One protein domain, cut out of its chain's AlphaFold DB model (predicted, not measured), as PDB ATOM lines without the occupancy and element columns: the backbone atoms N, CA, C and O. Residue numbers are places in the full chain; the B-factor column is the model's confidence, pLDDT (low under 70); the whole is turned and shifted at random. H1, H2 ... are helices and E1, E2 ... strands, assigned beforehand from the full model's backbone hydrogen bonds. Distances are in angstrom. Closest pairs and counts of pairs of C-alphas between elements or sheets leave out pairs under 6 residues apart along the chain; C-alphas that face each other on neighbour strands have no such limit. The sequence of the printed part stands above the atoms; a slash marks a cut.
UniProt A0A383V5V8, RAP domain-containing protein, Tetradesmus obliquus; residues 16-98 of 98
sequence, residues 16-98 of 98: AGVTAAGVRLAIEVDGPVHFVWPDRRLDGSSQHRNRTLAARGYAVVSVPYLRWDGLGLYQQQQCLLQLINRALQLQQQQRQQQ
ATOM      1  N   ALA A  16     -17.952 -42.580  52.009       93.25
ATOM      2  CA  ALA A  16     -19.270 -43.058  51.604       93.25
ATOM      3  C   ALA A  16     -20.041 -41.978  50.833       93.25
ATOM      4  O   ALA A  16     -19.934 -40.787  51.123       93.25
ATOM      5  N   GLY A  17     -20.863 -42.398  49.873       91.75
ATOM      6  CA  GLY A  17     -21.732 -41.495  49.121       91.75
ATOM      7  C   GLY A  17     -22.928 -42.210  48.507       91.75
ATOM      8  O   GLY A  17     -23.005 -43.437  48.512       91.75
ATOM      9  N   VAL A  18     -23.864 -41.440  47.960       93.38
ATOM     10  CA  VAL A  18     -24.996 -41.952  47.177       93.38
ATOM     11  C   VAL A  18     -25.037 -41.196  45.857       93.38
ATOM     12  O   VAL A  18     -24.944 -39.969  45.833       93.38
ATOM     13  N   THR A  19     -25.119 -41.925  44.747       91.69
ATOM     14  CA  THR A  19     -25.263 -41.306  43.426       91.69
ATOM     15  C   THR A  19     -26.657 -40.709  43.255       91.69
ATOM     16  O   THR A  19     -27.601 -41.099  43.938       91.69
ATOM     17  N   ALA A  20     -26.832 -39.836  42.261       90.19
ATOM     18  CA  ALA A  20     -28.156 -39.320  41.896       90.19
ATOM     19  C   ALA A  20     -29.170 -40.426  41.527       90.19
ATOM     20  O   ALA A  20     -30.373 -40.204  41.597       90.19
ATOM     21  N   ALA A  21     -28.695 -41.623  41.164       90.06
ATOM     22  CA  ALA A  21     -29.524 -42.794  40.877       90.06
ATOM     23  C   ALA A  21     -29.800 -43.674  42.119       90.06
ATOM     24  O   ALA A  21     -30.265 -44.802  41.974       90.06
ATOM     25  N   GLY A  22     -29.464 -43.210  43.328       91.00
ATOM     26  CA  GLY A  22     -29.680 -43.953  44.575       91.00
ATOM     27  C   GLY A  22     -28.712 -45.124  44.792       91.00
ATOM     28  O   GLY A  22     -28.981 -46.018  45.593       91.00
ATOM     29  N   VAL A  23     -27.584 -45.176  44.072       91.94
ATOM     30  CA  VAL A  23     -26.573 -46.225  44.282       91.94
ATOM     31  C   VAL A  23     -25.661 -45.815  45.429       91.94
ATOM     32  O   VAL A  23     -24.994 -44.783  45.345       91.94
ATOM     33  N   ARG A  24     -25.595 -46.641  46.476       93.44
ATOM     34  CA  ARG A  24     -24.641 -46.470  47.577       93.44
ATOM     35  C   ARG A  24     -23.225 -46.763  47.086       93.44
ATOM     36  O   ARG A  24     -22.985 -47.821  46.512       93.44
ATOM     37  N   LEU A  25     -22.298 -45.845  47.317       95.25
ATOM     38  CA  LEU A  25     -20.877 -45.958  47.002       95.25
ATOM     39  C   LEU A  25     -20.071 -46.088  48.293       95.25
ATOM     40  O   LEU A  25     -20.327 -45.368  49.259       95.25
ATOM     41  N   ALA A  26     -19.087 -46.979  48.273       95.50
ATOM     42  CA  ALA A  26     -18.029 -47.050  49.274       95.50
ATOM     43  C   ALA A  26     -16.688 -46.960  48.545       95.50
ATOM     44  O   ALA A  26     -16.412 -47.784  47.672       95.50
ATOM     45  N   ILE A  27     -15.894 -45.942  48.860       97.00
ATOM     46  CA  ILE A  27     -14.552 -45.747  48.315       97.00
ATOM     47  C   ILE A  27     -13.564 -46.088  49.423       97.00
ATOM     48  O   ILE A  27     -13.627 -45.501  50.497       97.00
ATOM     49  N   GLU A  28     -12.677 -47.032  49.134       97.25
ATOM     50  CA  GLU A  28     -11.694 -47.589  50.059       97.25
ATOM     51  C   GLU A  28     -10.287 -47.326  49.526       97.25
ATOM     52  O   GLU A  28      -9.987 -47.627  48.363       97.25
ATOM     53  N   VAL A  29      -9.418 -46.779  50.373       96.69
ATOM     54  CA  VAL A  29      -8.009 -46.558  50.055       96.69
ATOM     55  C   VAL A  29      -7.219 -47.809  50.417       96.69
ATOM     56  O   VAL A  29      -7.062 -48.179  51.581       96.69
ATOM     57  N   ASP A  30      -6.653 -48.457  49.403       96.62
ATOM     58  CA  ASP A  30      -5.795 -49.613  49.611       96.62
ATOM     59  C   ASP A  30      -4.340 -49.164  49.719       96.62
ATOM     60  O   ASP A  30      -3.657 -48.995  48.709       96.62
ATOM     61  N   GLY A  31      -3.895 -48.925  50.956       94.94
ATOM     62  CA  GLY A  31      -2.553 -48.450  51.290       94.94
ATOM     63  C   GLY A  31      -1.425 -49.436  50.940       94.94
ATOM     64  O   GLY A  31      -1.678 -50.591  50.597       94.94
ATOM     65  N   PRO A  32      -0.150 -49.020  51.060       93.62
ATOM     66  CA  PRO A  32       1.010 -49.800  50.607       93.62
ATOM     67  C   PRO A  32       1.127 -51.200  51.229       93.62
ATOM     68  O   PRO A  32       1.716 -52.090  50.621       93.62
ATOM     69  N   VAL A  33       0.560 -51.408  52.420       94.56
ATOM     70  CA  VAL A  33       0.610 -52.681  53.158       94.56
ATOM     71  C   VAL A  33      -0.556 -53.625  52.843       94.56
ATOM     72  O   VAL A  33      -0.553 -54.760  53.305       94.56
ATOM     73  N   HIS A  34      -1.538 -53.199  52.044       96.25
ATOM     74  CA  HIS A  34      -2.715 -54.008  51.697       96.25
ATOM     75  C   HIS A  34      -2.473 -54.963  50.523       96.25
ATOM     76  O   HIS A  34      -3.419 -55.550  50.004       96.25
ATOM     77  N   PHE A  35      -1.224 -55.124  50.078       96.56
ATOM     78  CA  PHE A  35      -0.882 -55.917  48.904       96.56
ATOM     79  C   PHE A  35       0.062 -57.065  49.249       96.56
ATOM     80  O   PHE A  35       1.089 -56.873  49.898       96.56
ATOM     81  N   VAL A  36      -0.262 -58.264  48.764       95.38
ATOM     82  CA  VAL A  36       0.589 -59.450  48.902       95.38
ATOM     83  C   VAL A  36       1.612 -59.523  47.770       95.38
ATOM     84  O   VAL A  36       1.300 -59.241  46.612       95.38
ATOM     85  N   TRP A  37       2.838 -59.932  48.090       91.25
ATOM     86  CA  TRP A  37       3.893 -60.199  47.108       91.25
ATOM     87  C   TRP A  37       3.856 -61.663  46.631       91.25
ATOM     88  O   TRP A  37       3.469 -62.534  47.408       91.25
ATOM     89  N   PRO A  38       4.284 -61.962  45.387       93.12
ATOM     90  CA  PRO A  38       4.812 -61.028  44.388       93.12
ATOM     91  C   PRO A  38       3.739 -60.346  43.522       93.12
ATOM     92  O   PRO A  38       4.029 -59.338  42.881       93.12
ATOM     93  N   ASP A  39       2.507 -60.854  43.531       90.88
ATOM     94  CA  ASP A  39       1.470 -60.488  42.554       90.88
ATOM     95  C   ASP A  39       0.863 -59.094  42.760       90.88
ATOM     96  O   ASP A  39       0.089 -58.627  41.924       90.88
ATOM     97  N   ARG A  40       1.158 -58.439  43.891       92.31
ATOM     98  CA  ARG A  40       0.578 -57.148  44.300       92.31
ATOM     99  C   ARG A  40      -0.952 -57.167  44.273       92.31
ATOM    100  O   ARG A  40      -1.602 -56.178  43.941       92.31
ATOM    101  N   ARG A  41      -1.535 -58.315  44.616       94.62
ATOM    102  CA  ARG A  41      -2.982 -58.471  44.810       94.62
ATOM    103  C   ARG A  41      -3.359 -57.947  46.185       94.62
ATOM    104  O   ARG A  41      -2.544 -58.020  47.096       94.62
ATOM    105  N   LEU A  42      -4.597 -57.481  46.344       96.62
ATOM    106  CA  LEU A  42      -5.115 -57.138  47.667       96.62
ATOM    107  C   LEU A  42      -5.005 -58.331  48.617       96.62
ATOM    108  O   LEU A  42      -5.217 -59.479  48.214       96.62
ATOM    109  N   ASP A  43      -4.697 -58.058  49.872       96.31
ATOM    110  CA  ASP A  43      -4.635 -59.057  50.924       96.31
ATOM    111  C   ASP A  43      -6.028 -59.612  51.279       96.31
ATOM    112  O   ASP A  43      -7.074 -59.173  50.784       96.31
ATOM    113  N   GLY A  44      -6.050 -60.639  52.131       96.25
ATOM    114  CA  GLY A  44      -7.296 -61.290  52.526       96.25
ATOM    115  C   GLY A  44      -8.257 -60.349  53.253       96.25
ATOM    116  O   GLY A  44      -9.469 -60.450  53.050       96.25
ATOM    117  N   SER A  45      -7.727 -59.420  54.055       94.75
ATOM    118  CA  SER A  45      -8.541 -58.496  54.842       94.75
ATOM    119  C   SER A  45      -9.256 -57.472  53.950       94.75
ATOM    120  O   SER A  45     -10.482 -57.357  54.021       94.75
ATOM    121  N   SER A  46      -8.541 -56.846  53.010       95.75
ATOM    122  CA  SER A  46      -9.101 -55.882  52.053       95.75
ATOM    123  C   SER A  46     -10.103 -56.550  51.112       95.75
ATOM    124  O   SER A  46     -11.179 -56.016  50.838       95.75
ATOM    125  N   GLN A  47      -9.810 -57.773  50.657       96.38
ATOM    126  CA  GLN A  47     -10.759 -58.545  49.857       96.38
ATOM    127  C   GLN A  47     -12.034 -58.903  50.634       96.38
ATOM    128  O   GLN A  47     -13.129 -58.846  50.070       96.38
ATOM    129  N   HIS A  48     -11.909 -59.296  51.906       95.00
ATOM    130  CA  HIS A  48     -13.061 -59.584  52.755       95.00
ATOM    131  C   HIS A  48     -13.913 -58.329  52.956       95.00
ATOM    132  O   HIS A  48     -15.106 -58.382  52.664       95.00
ATOM    133  N   ARG A  49     -13.305 -57.197  53.340       94.56
ATOM    134  CA  ARG A  49     -13.983 -55.894  53.444       94.56
ATOM    135  C   ARG A  49     -14.765 -55.581  52.169       94.56
ATOM    136  O   ARG A  49     -15.973 -55.372  52.232       94.56
ATOM    137  N   ASN A  50     -14.117 -55.642  51.005       95.44
ATOM    138  CA  ASN A  50     -14.753 -55.309  49.728       95.44
ATOM    139  C   ASN A  50     -15.949 -56.228  49.412       95.44
ATOM    140  O   ASN A  50     -16.988 -55.747  48.960       95.44
ATOM    141  N   ARG A  51     -15.850 -57.538  49.681       94.19
ATOM    142  CA  ARG A  51     -16.982 -58.466  49.500       94.19
ATOM    143  C   ARG A  51     -18.128 -58.175  50.461       94.19
ATOM    144  O   ARG A  51     -19.281 -58.195  50.044       94.19
ATOM    145  N   THR A  52     -17.817 -57.891  51.720       92.88
ATOM    146  CA  THR A  52     -18.819 -57.574  52.740       92.88
ATOM    147  C   THR A  52     -19.570 -56.286  52.389       92.88
ATOM    148  O   THR A  52     -20.800 -56.264  52.415       92.88
ATOM    149  N   LEU A  53     -18.861 -55.232  51.971       92.38
ATOM    150  CA  LEU A  53     -19.475 -53.989  51.490       92.38
ATOM    151  C   LEU A  53     -20.357 -54.232  50.252       92.38
ATOM    152  O   LEU A  53     -21.489 -53.750  50.196       92.38
ATOM    153  N   ALA A  54     -19.885 -55.027  49.288       92.81
ATOM    154  CA  ALA A  54     -20.663 -55.369  48.098       92.81
ATOM    155  C   ALA A  54     -21.941 -56.154  48.438       92.81
ATOM    156  O   ALA A  54     -23.015 -55.825  47.937       92.81
ATOM    157  N   ALA A  55     -21.862 -57.134  49.344       90.62
ATOM    158  CA  ALA A  55     -23.019 -57.899  49.818       90.62
ATOM    159  C   ALA A  55     -24.062 -57.015  50.526       90.62
ATOM    160  O   ALA A  55     -25.258 -57.283  50.462       90.62
ATOM    161  N   ARG A  56     -23.624 -55.910  51.140       88.56
ATOM    162  CA  ARG A  56     -24.495 -54.875  51.721       88.56
ATOM    163  C   ARG A  56     -25.043 -53.888  50.678       88.56
ATOM    164  O   ARG A  56     -25.714 -52.915  51.024       88.56
ATOM    165  N   GLY A  57     -24.798 -54.126  49.392       90.69
ATOM    166  CA  GLY A  57     -25.362 -53.361  48.284       90.69
ATOM    167  C   GLY A  57     -24.623 -52.062  47.965       90.69
ATOM    168  O   GLY A  57     -25.221 -51.173  47.357       90.69
ATOM    169  N   TYR A  58     -23.361 -51.928  48.379       92.69
ATOM    170  CA  TYR A  58     -22.506 -50.832  47.930       92.69
ATOM    171  C   TYR A  58     -21.860 -51.172  46.581       92.69
ATOM    172  O   TYR A  58     -21.382 -52.284  46.362       92.69
ATOM    173  N   ALA A  59     -21.779 -50.189  45.689       96.19
ATOM    174  CA  ALA A  59     -20.777 -50.170  44.635       96.19
ATOM    175  C   ALA A  59     -19.421 -49.849  45.283       96.19
ATOM    176  O   ALA A  59     -19.203 -48.738  45.768       96.19
ATOM    177  N   VAL A  60     -18.534 -50.843  45.334       96.75
ATOM    178  CA  VAL A  60     -17.239 -50.732  46.017       96.75
ATOM    179  C   VAL A  60     -16.169 -50.246  45.047       96.75
ATOM    180  O   VAL A  60     -15.927 -50.864  44.010       96.75
ATOM    181  N   VAL A  61     -15.511 -49.151  45.408       97.94
ATOM    182  CA  VAL A  61     -14.411 -48.526  44.674       97.94
ATOM    183  C   VAL A  61     -13.132 -48.748  45.474       97.94
ATOM    184  O   VAL A  61     -12.935 -48.138  46.516       97.94
ATOM    185  N   SER A  62     -12.257 -49.617  44.979       97.12
ATOM    186  CA  SER A  62     -10.912 -49.819  45.531       97.12
ATOM    187  C   SER A  62      -9.945 -48.849  44.850       97.12
ATOM    188  O   SER A  62      -9.830 -48.851  43.620       97.12
ATOM    189  N   VAL A  63      -9.284 -47.995  45.638       97.62
ATOM    190  CA  VAL A  63      -8.272 -47.035  45.177       97.62
ATOM    191  C   VAL A  63      -6.886 -47.571  45.548       97.62
ATOM    192  O   VAL A  63      -6.435 -47.380  46.678       97.62
ATOM    193  N   PRO A  64      -6.185 -48.256  44.624       95.44
ATOM    194  CA  PRO A  64      -4.911 -48.882  44.945       95.44
ATOM    195  C   PRO A  64      -3.780 -47.856  45.031       95.44
ATOM    196  O   PRO A  64      -3.437 -47.224  44.026       95.44
ATOM    197  N   TYR A  65      -3.134 -47.765  46.198       95.12
ATOM    198  CA  TYR A  65      -1.975 -46.900  46.440       95.12
ATOM    199  C   TYR A  65      -0.895 -47.075  45.371       95.12
ATOM    200  O   TYR A  65      -0.425 -46.095  44.804       95.12
ATOM    201  N   LEU A  66      -0.582 -48.323  45.005       91.31
ATOM    202  CA  LEU A  66       0.450 -48.645  44.010       91.31
ATOM    203  C   LEU A  66       0.199 -48.025  42.625       91.31
ATOM    204  O   LEU A  66       1.146 -47.827  41.869       91.31
ATOM    205  N   ARG A  67      -1.062 -47.739  42.274       91.44
ATOM    206  CA  ARG A  67      -1.418 -47.012  41.044       91.44
ATOM    207  C   ARG A  67      -1.504 -45.508  41.283       91.44
ATOM    208  O   ARG A  67      -1.263 -44.746  40.359       91.44
ATOM    209  N   TRP A  68      -1.910 -45.098  42.481       94.00
ATOM    210  CA  TRP A  68      -2.203 -43.712  42.836       94.00
ATOM    211  C   TRP A  68      -0.950 -42.867  43.096       94.00
ATOM    212  O   TRP A  68      -0.888 -41.721  42.658       94.00
ATOM    213  N   ASP A  69       0.039 -43.436  43.787       94.69
ATOM    214  CA  ASP A  69       1.207 -42.734  44.337       94.69
ATOM    215  C   ASP A  69       2.051 -42.010  43.275       94.69
ATOM    216  O   ASP A  69       2.538 -40.907  43.500       94.69
ATOM    217  N   GLY A  70       2.156 -42.582  42.072       93.12
ATOM    218  CA  GLY A  70       2.923 -41.997  40.967       93.12
ATOM    219  C   GLY A  70       2.168 -40.977  40.104       93.12
ATOM    220  O   GLY A  70       2.720 -40.516  39.105       93.12
ATOM    221  N   LEU A  71       0.905 -40.662  40.410       96.56
ATOM    222  CA  LEU A  71       0.061 -39.807  39.567       96.56
ATOM    223  C   LEU A  71       0.070 -38.349  40.036       96.56
ATOM    224  O   LEU A  71      -0.052 -38.064  41.225       96.56
ATOM    225  N   GLY A  72       0.101 -37.410  39.086       97.81
ATOM    226  CA  GLY A  72      -0.184 -35.999  39.360       97.81
ATOM    227  C   GLY A  72      -1.671 -35.755  39.652       97.81
ATOM    228  O   GLY A  72      -2.524 -36.562  39.285       97.81
ATOM    229  N   LEU A  73      -2.011 -34.610  40.254       96.25
ATOM    230  CA  LEU A  73      -3.371 -34.306  40.739       96.25
ATOM    231  C   LEU A  73      -4.475 -34.502  39.680       96.25
ATOM    232  O   LEU A  73      -5.499 -35.130  39.945       96.25
ATOM    233  N   TYR A  74      -4.257 -34.017  38.454       97.31
ATOM    234  CA  TYR A  74      -5.218 -34.211  37.363       97.31
ATOM    235  C   TYR A  74      -5.406 -35.698  37.020       97.31
ATOM    236  O   TYR A  74      -6.525 -36.168  36.823       97.31
ATOM    237  N   GLN A  75      -4.316 -36.466  36.993       97.56
ATOM    238  CA  GLN A  75      -4.355 -37.899  36.707       97.56
ATOM    239  C   GLN A  75      -5.015 -38.685  37.846       97.56
ATOM    240  O   GLN A  75      -5.743 -39.636  37.575       97.56
ATOM    241  N   GLN A  76      -4.815 -38.275  39.100       97.31
ATOM    242  CA  GLN A  76      -5.497 -38.839  40.268       97.31
ATOM    243  C   GLN A  76      -7.014 -38.660  40.166       97.31
ATOM    244  O   GLN A  76      -7.760 -39.626  40.324       97.31
ATOM    245  N   GLN A  77      -7.477 -37.459  39.807       96.88
ATOM    246  CA  GLN A  77      -8.901 -37.202  39.592       96.88
ATOM    247  C   GLN A  77      -9.476 -38.095  38.484       96.88
ATOM    248  O   GLN A  77     -10.508 -38.737  38.681       96.88
ATOM    249  N   GLN A  78      -8.801 -38.186  37.332       97.38
ATOM    250  CA  GLN A  78      -9.240 -39.056  36.233       97.38
ATOM    251  C   GLN A  78      -9.240 -40.537  36.638       97.38
ATOM    252  O   GLN A  78     -10.179 -41.266  36.320       97.38
ATOM    253  N   CYS A  79      -8.222 -40.980  37.379       96.69
ATOM    254  CA  CYS A  79      -8.132 -42.338  37.911       96.69
ATOM    255  C   CYS A  79      -9.321 -42.653  38.828       96.69
ATOM    256  O   CYS A  79      -9.988 -43.670  38.636       96.69
ATOM    257  N   LEU A  80      -9.643 -41.756  39.766       97.00
ATOM    258  CA  LEU A  80     -10.779 -41.925  40.670       97.00
ATOM    259  C   LEU A  80     -12.104 -42.013  39.905       97.00
ATOM    260  O   LEU A  80     -12.893 -42.923  40.151       97.00
ATOM    261  N   LEU A  81     -12.332 -41.120  38.938       97.56
ATOM    262  CA  LEU A  81     -13.544 -41.142  38.112       97.56
ATOM    263  C   LEU A  81     -13.675 -42.449  37.318       97.56
ATOM    264  O   LEU A  81     -14.763 -43.019  37.242       97.56
ATOM    265  N   GLN A  82     -12.573 -42.965  36.766       97.75
ATOM    266  CA  GLN A  82     -12.563 -44.262  36.084       97.75
ATOM    267  C   GLN A  82     -12.925 -45.413  37.029       97.75
ATOM    268  O   GLN A  82     -13.720 -46.279  36.660       97.75
ATOM    269  N   LEU A  83     -12.367 -45.423  38.244       97.94
ATOM    270  CA  LEU A  83     -12.649 -46.453  39.247       97.94
ATOM    271  C   LEU A  83     -14.116 -46.408  39.702       97.94
ATOM    272  O   LEU A  83     -14.764 -47.453  39.754       97.94
ATOM    273  N   ILE A  84     -14.663 -45.211  39.942       97.88
ATOM    274  CA  ILE A  84     -16.081 -45.013  40.282       97.88
ATOM    275  C   ILE A  84     -16.978 -45.533  39.155       97.88
ATOM    276  O   ILE A  84     -17.854 -46.364  39.397       97.88
ATOM    277  N   ASN A  85     -16.738 -45.105  37.912       97.44
ATOM    278  CA  ASN A  85     -17.537 -45.539  36.765       97.44
ATOM    279  C   ASN A  85     -17.486 -47.061  36.581       97.44
ATOM    280  O   ASN A  85     -18.512 -47.689  36.316       97.44
ATOM    281  N   ARG A  86     -16.312 -47.674  36.776       97.50
ATOM    282  CA  ARG A  86     -16.159 -49.128  36.696       97.50
ATOM    283  C   ARG A  86     -16.959 -49.850  37.781       97.50
ATOM    284  O   ARG A  86     -17.631 -50.832  37.470       97.50
ATOM    285  N   ALA A  87     -16.907 -49.378  39.026       97.06
ATOM    286  CA  ALA A  87     -17.665 -49.972  40.127       97.06
ATOM    287  C   ALA A  87     -19.180 -49.891  39.884       97.06
ATOM    288  O   ALA A  87     -19.888 -50.878  40.074       97.06
ATOM    289  N   LEU A  88     -19.670 -48.747  39.391       95.75
ATOM    290  CA  LEU A  88     -21.083 -48.564  39.048       95.75
ATOM    291  C   LEU A  88     -21.537 -49.514  37.931       95.75
ATOM    292  O   LEU A  88     -22.595 -50.128  38.047       95.75
ATOM    293  N   GLN A  89     -20.729 -49.693  36.882       95.56
ATOM    294  CA  GLN A  89     -21.029 -50.639  35.799       95.56
ATOM    295  C   GLN A  89     -21.123 -52.085  36.302       95.56
ATOM    296  O   GLN A  89     -22.061 -52.800  35.954       95.56
ATOM    297  N   LEU A  90     -20.170 -52.520  37.135       93.38
ATOM    298  CA  LEU A  90     -20.173 -53.874  37.702       93.38
ATOM    299  C   LEU A  90     -21.401 -54.109  38.589       93.38
ATOM    300  O   LEU A  90     -22.034 -55.160  38.508       93.38
ATOM    301  N   GLN A  91     -21.769 -53.114  39.396       90.44
ATOM    302  CA  GLN A  91     -22.944 -53.167  40.261       90.44
ATOM    303  C   GLN A  91     -24.242 -53.303  39.440       90.44
ATOM    304  O   GLN A  91     -25.100 -54.125  39.768       90.44
ATOM    305  N   GLN A  92     -24.372 -52.542  38.349       89.06
ATOM    306  CA  GLN A  92     -25.523 -52.628  37.444       89.06
ATOM    307  C   GLN A  92     -25.630 -54.007  36.783       89.06
ATOM    308  O   GLN A  92     -26.715 -54.581  36.750       89.06
ATOM    309  N   GLN A  93     -24.509 -54.566  36.316       89.94
ATOM    310  CA  GLN A  93     -24.475 -55.904  35.714       89.94
ATOM    311  C   GLN A  93     -24.911 -56.990  36.702       89.94
ATOM    312  O   GLN A  93     -25.674 -57.877  36.330       89.94
ATOM    313  N   GLN A  94     -24.480 -56.906  37.964       85.19
ATOM    314  CA  GLN A  94     -24.881 -57.860  39.003       85.19
ATOM    315  C   GLN A  94     -26.381 -57.798  39.309       85.19
ATOM    316  O   GLN A  94     -26.995 -58.838  39.516       85.19
ATOM    317  N   ARG A  95     -26.989 -56.602  39.296       83.81
ATOM    318  CA  ARG A  95     -28.443 -56.446  39.484       83.81
ATOM    319  C   ARG A  95     -29.270 -57.002  38.330       83.81
ATOM    320  O   ARG A  95     -30.395 -57.402  38.562       83.81
ATOM    321  N   GLN A  96     -28.748 -56.992  37.106       83.12
ATOM    322  CA  GLN A  96     -29.465 -57.512  35.934       83.12
ATOM    323  C   GLN A  96     -29.455 -59.046  35.850       83.12
ATOM    324  O   GLN A  96     -30.195 -59.614  35.055       83.12
ATOM    325  N   GLN A  97     -28.596 -59.711  36.626       77.31
ATOM    326  CA  GLN A  97     -28.453 -61.171  36.650       77.31
ATOM    327  C   GLN A  97     -29.226 -61.833  37.804       77.31
ATOM    328  O   GLN A  97     -29.124 -63.047  37.976       77.31
ATOM    329  N   GLN A  98     -29.956 -61.047  38.598       65.94
ATOM    330  CA  GLN A  98     -30.790 -61.482  39.723       65.94
ATOM    331  C   GLN A  98     -32.260 -61.244  39.390       65.94
ATOM    332  O   GLN A  98     -33.081 -62.092  39.799       65.94
TER     333      GLN A  98
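What this domain is: This is residues 16 to 98 of the 98 residues of the protein "RAP domain-containing protein" of Tetradesmus obliquus (UniProt A0A383V5V8). A narrow three-stranded sheet is the middle layer between two helices: the long H3 crosses one face slantwise, and the shorter H1 runs along the strands over the opposite face. Both helices cover the edge strand E3, while the short strand E1 at the other edge is covered by neither. The printed part has 83 residues, with three named helices and three named strands in the order E1, E2, H1, E3, H2, H3. The sheet is mixed, in the order E1, E2, E3, and the class is mixed, helices and strands. The whole is compact, with a radius of gyration of the C-alphas of 13.4 A, and spans 36 by 31 by 20 A.

Where its parts are: Strand E1, residues 16 to 18, begins at C-alpha 16 at (-19.270, -43.058, 51.604). E2, residues 24 to 30, is 19.2 A long. H1, residues 44 to 55, begins at C-alpha 44 at (-7.296, -61.290, 52.526) and is 16.3 A long. E3, residues 59 to 64, is 15.9 A long. H2, residues 65 to 68, is 4.8 A long. H3, residues 73 to 96, is 35.2 A long and ends at C-alpha 96 at (-29.465, -57.512, 35.934).

How they stand to each other: E1 and E2 form an antiparallel hairpin, with N 25 and O 17 2.8 A apart, within hydrogen-bond range. E2 and E3 are parallel, at 17 degrees, with N 28 and O 61 2.9 A apart and N 61 and O 26 2.8 A apart. E2, H1 and E3 form a strand-helix-strand unit, two parallel neighbour strands with a helix between them in the chain, and its crossover is right-handed. H1 is on the sheet over E3, at a height of 9.3 A; their closest C-alphas, those of Ala 54 and Val 60, are 6.1 A apart. H2 only grazes the sheet with residues 65 to 68. H3 is on the opposite face from H1, making three layers, helices on both faces of the sheet. It lies over E3 at a height of 7.5 A, only just slantwise at 30.3 degrees on the local plane, and the closest C-alphas, those of Ala 59 and Ala 87, are 5.5 A apart. H1 and H3 are apart, but only just, at 8.5 A. In H1 and H3 every O i to N i+4 pair is within hydrogen-bond range; H2 is too short for such a pair.

The domain as a whole: The C-alphas farthest apart in the domain, those of Gly 72 and Gln 98, are 39.8 A apart. The printed part has no cut. The link from E2 to H1, residues 31 to 43, is long, and residues 35 to 36 pair antiparallel with residues 41 to 42 in it. The mean pLDDT of the printed part is 93.7, and residue 98, the chain's last, is under 70.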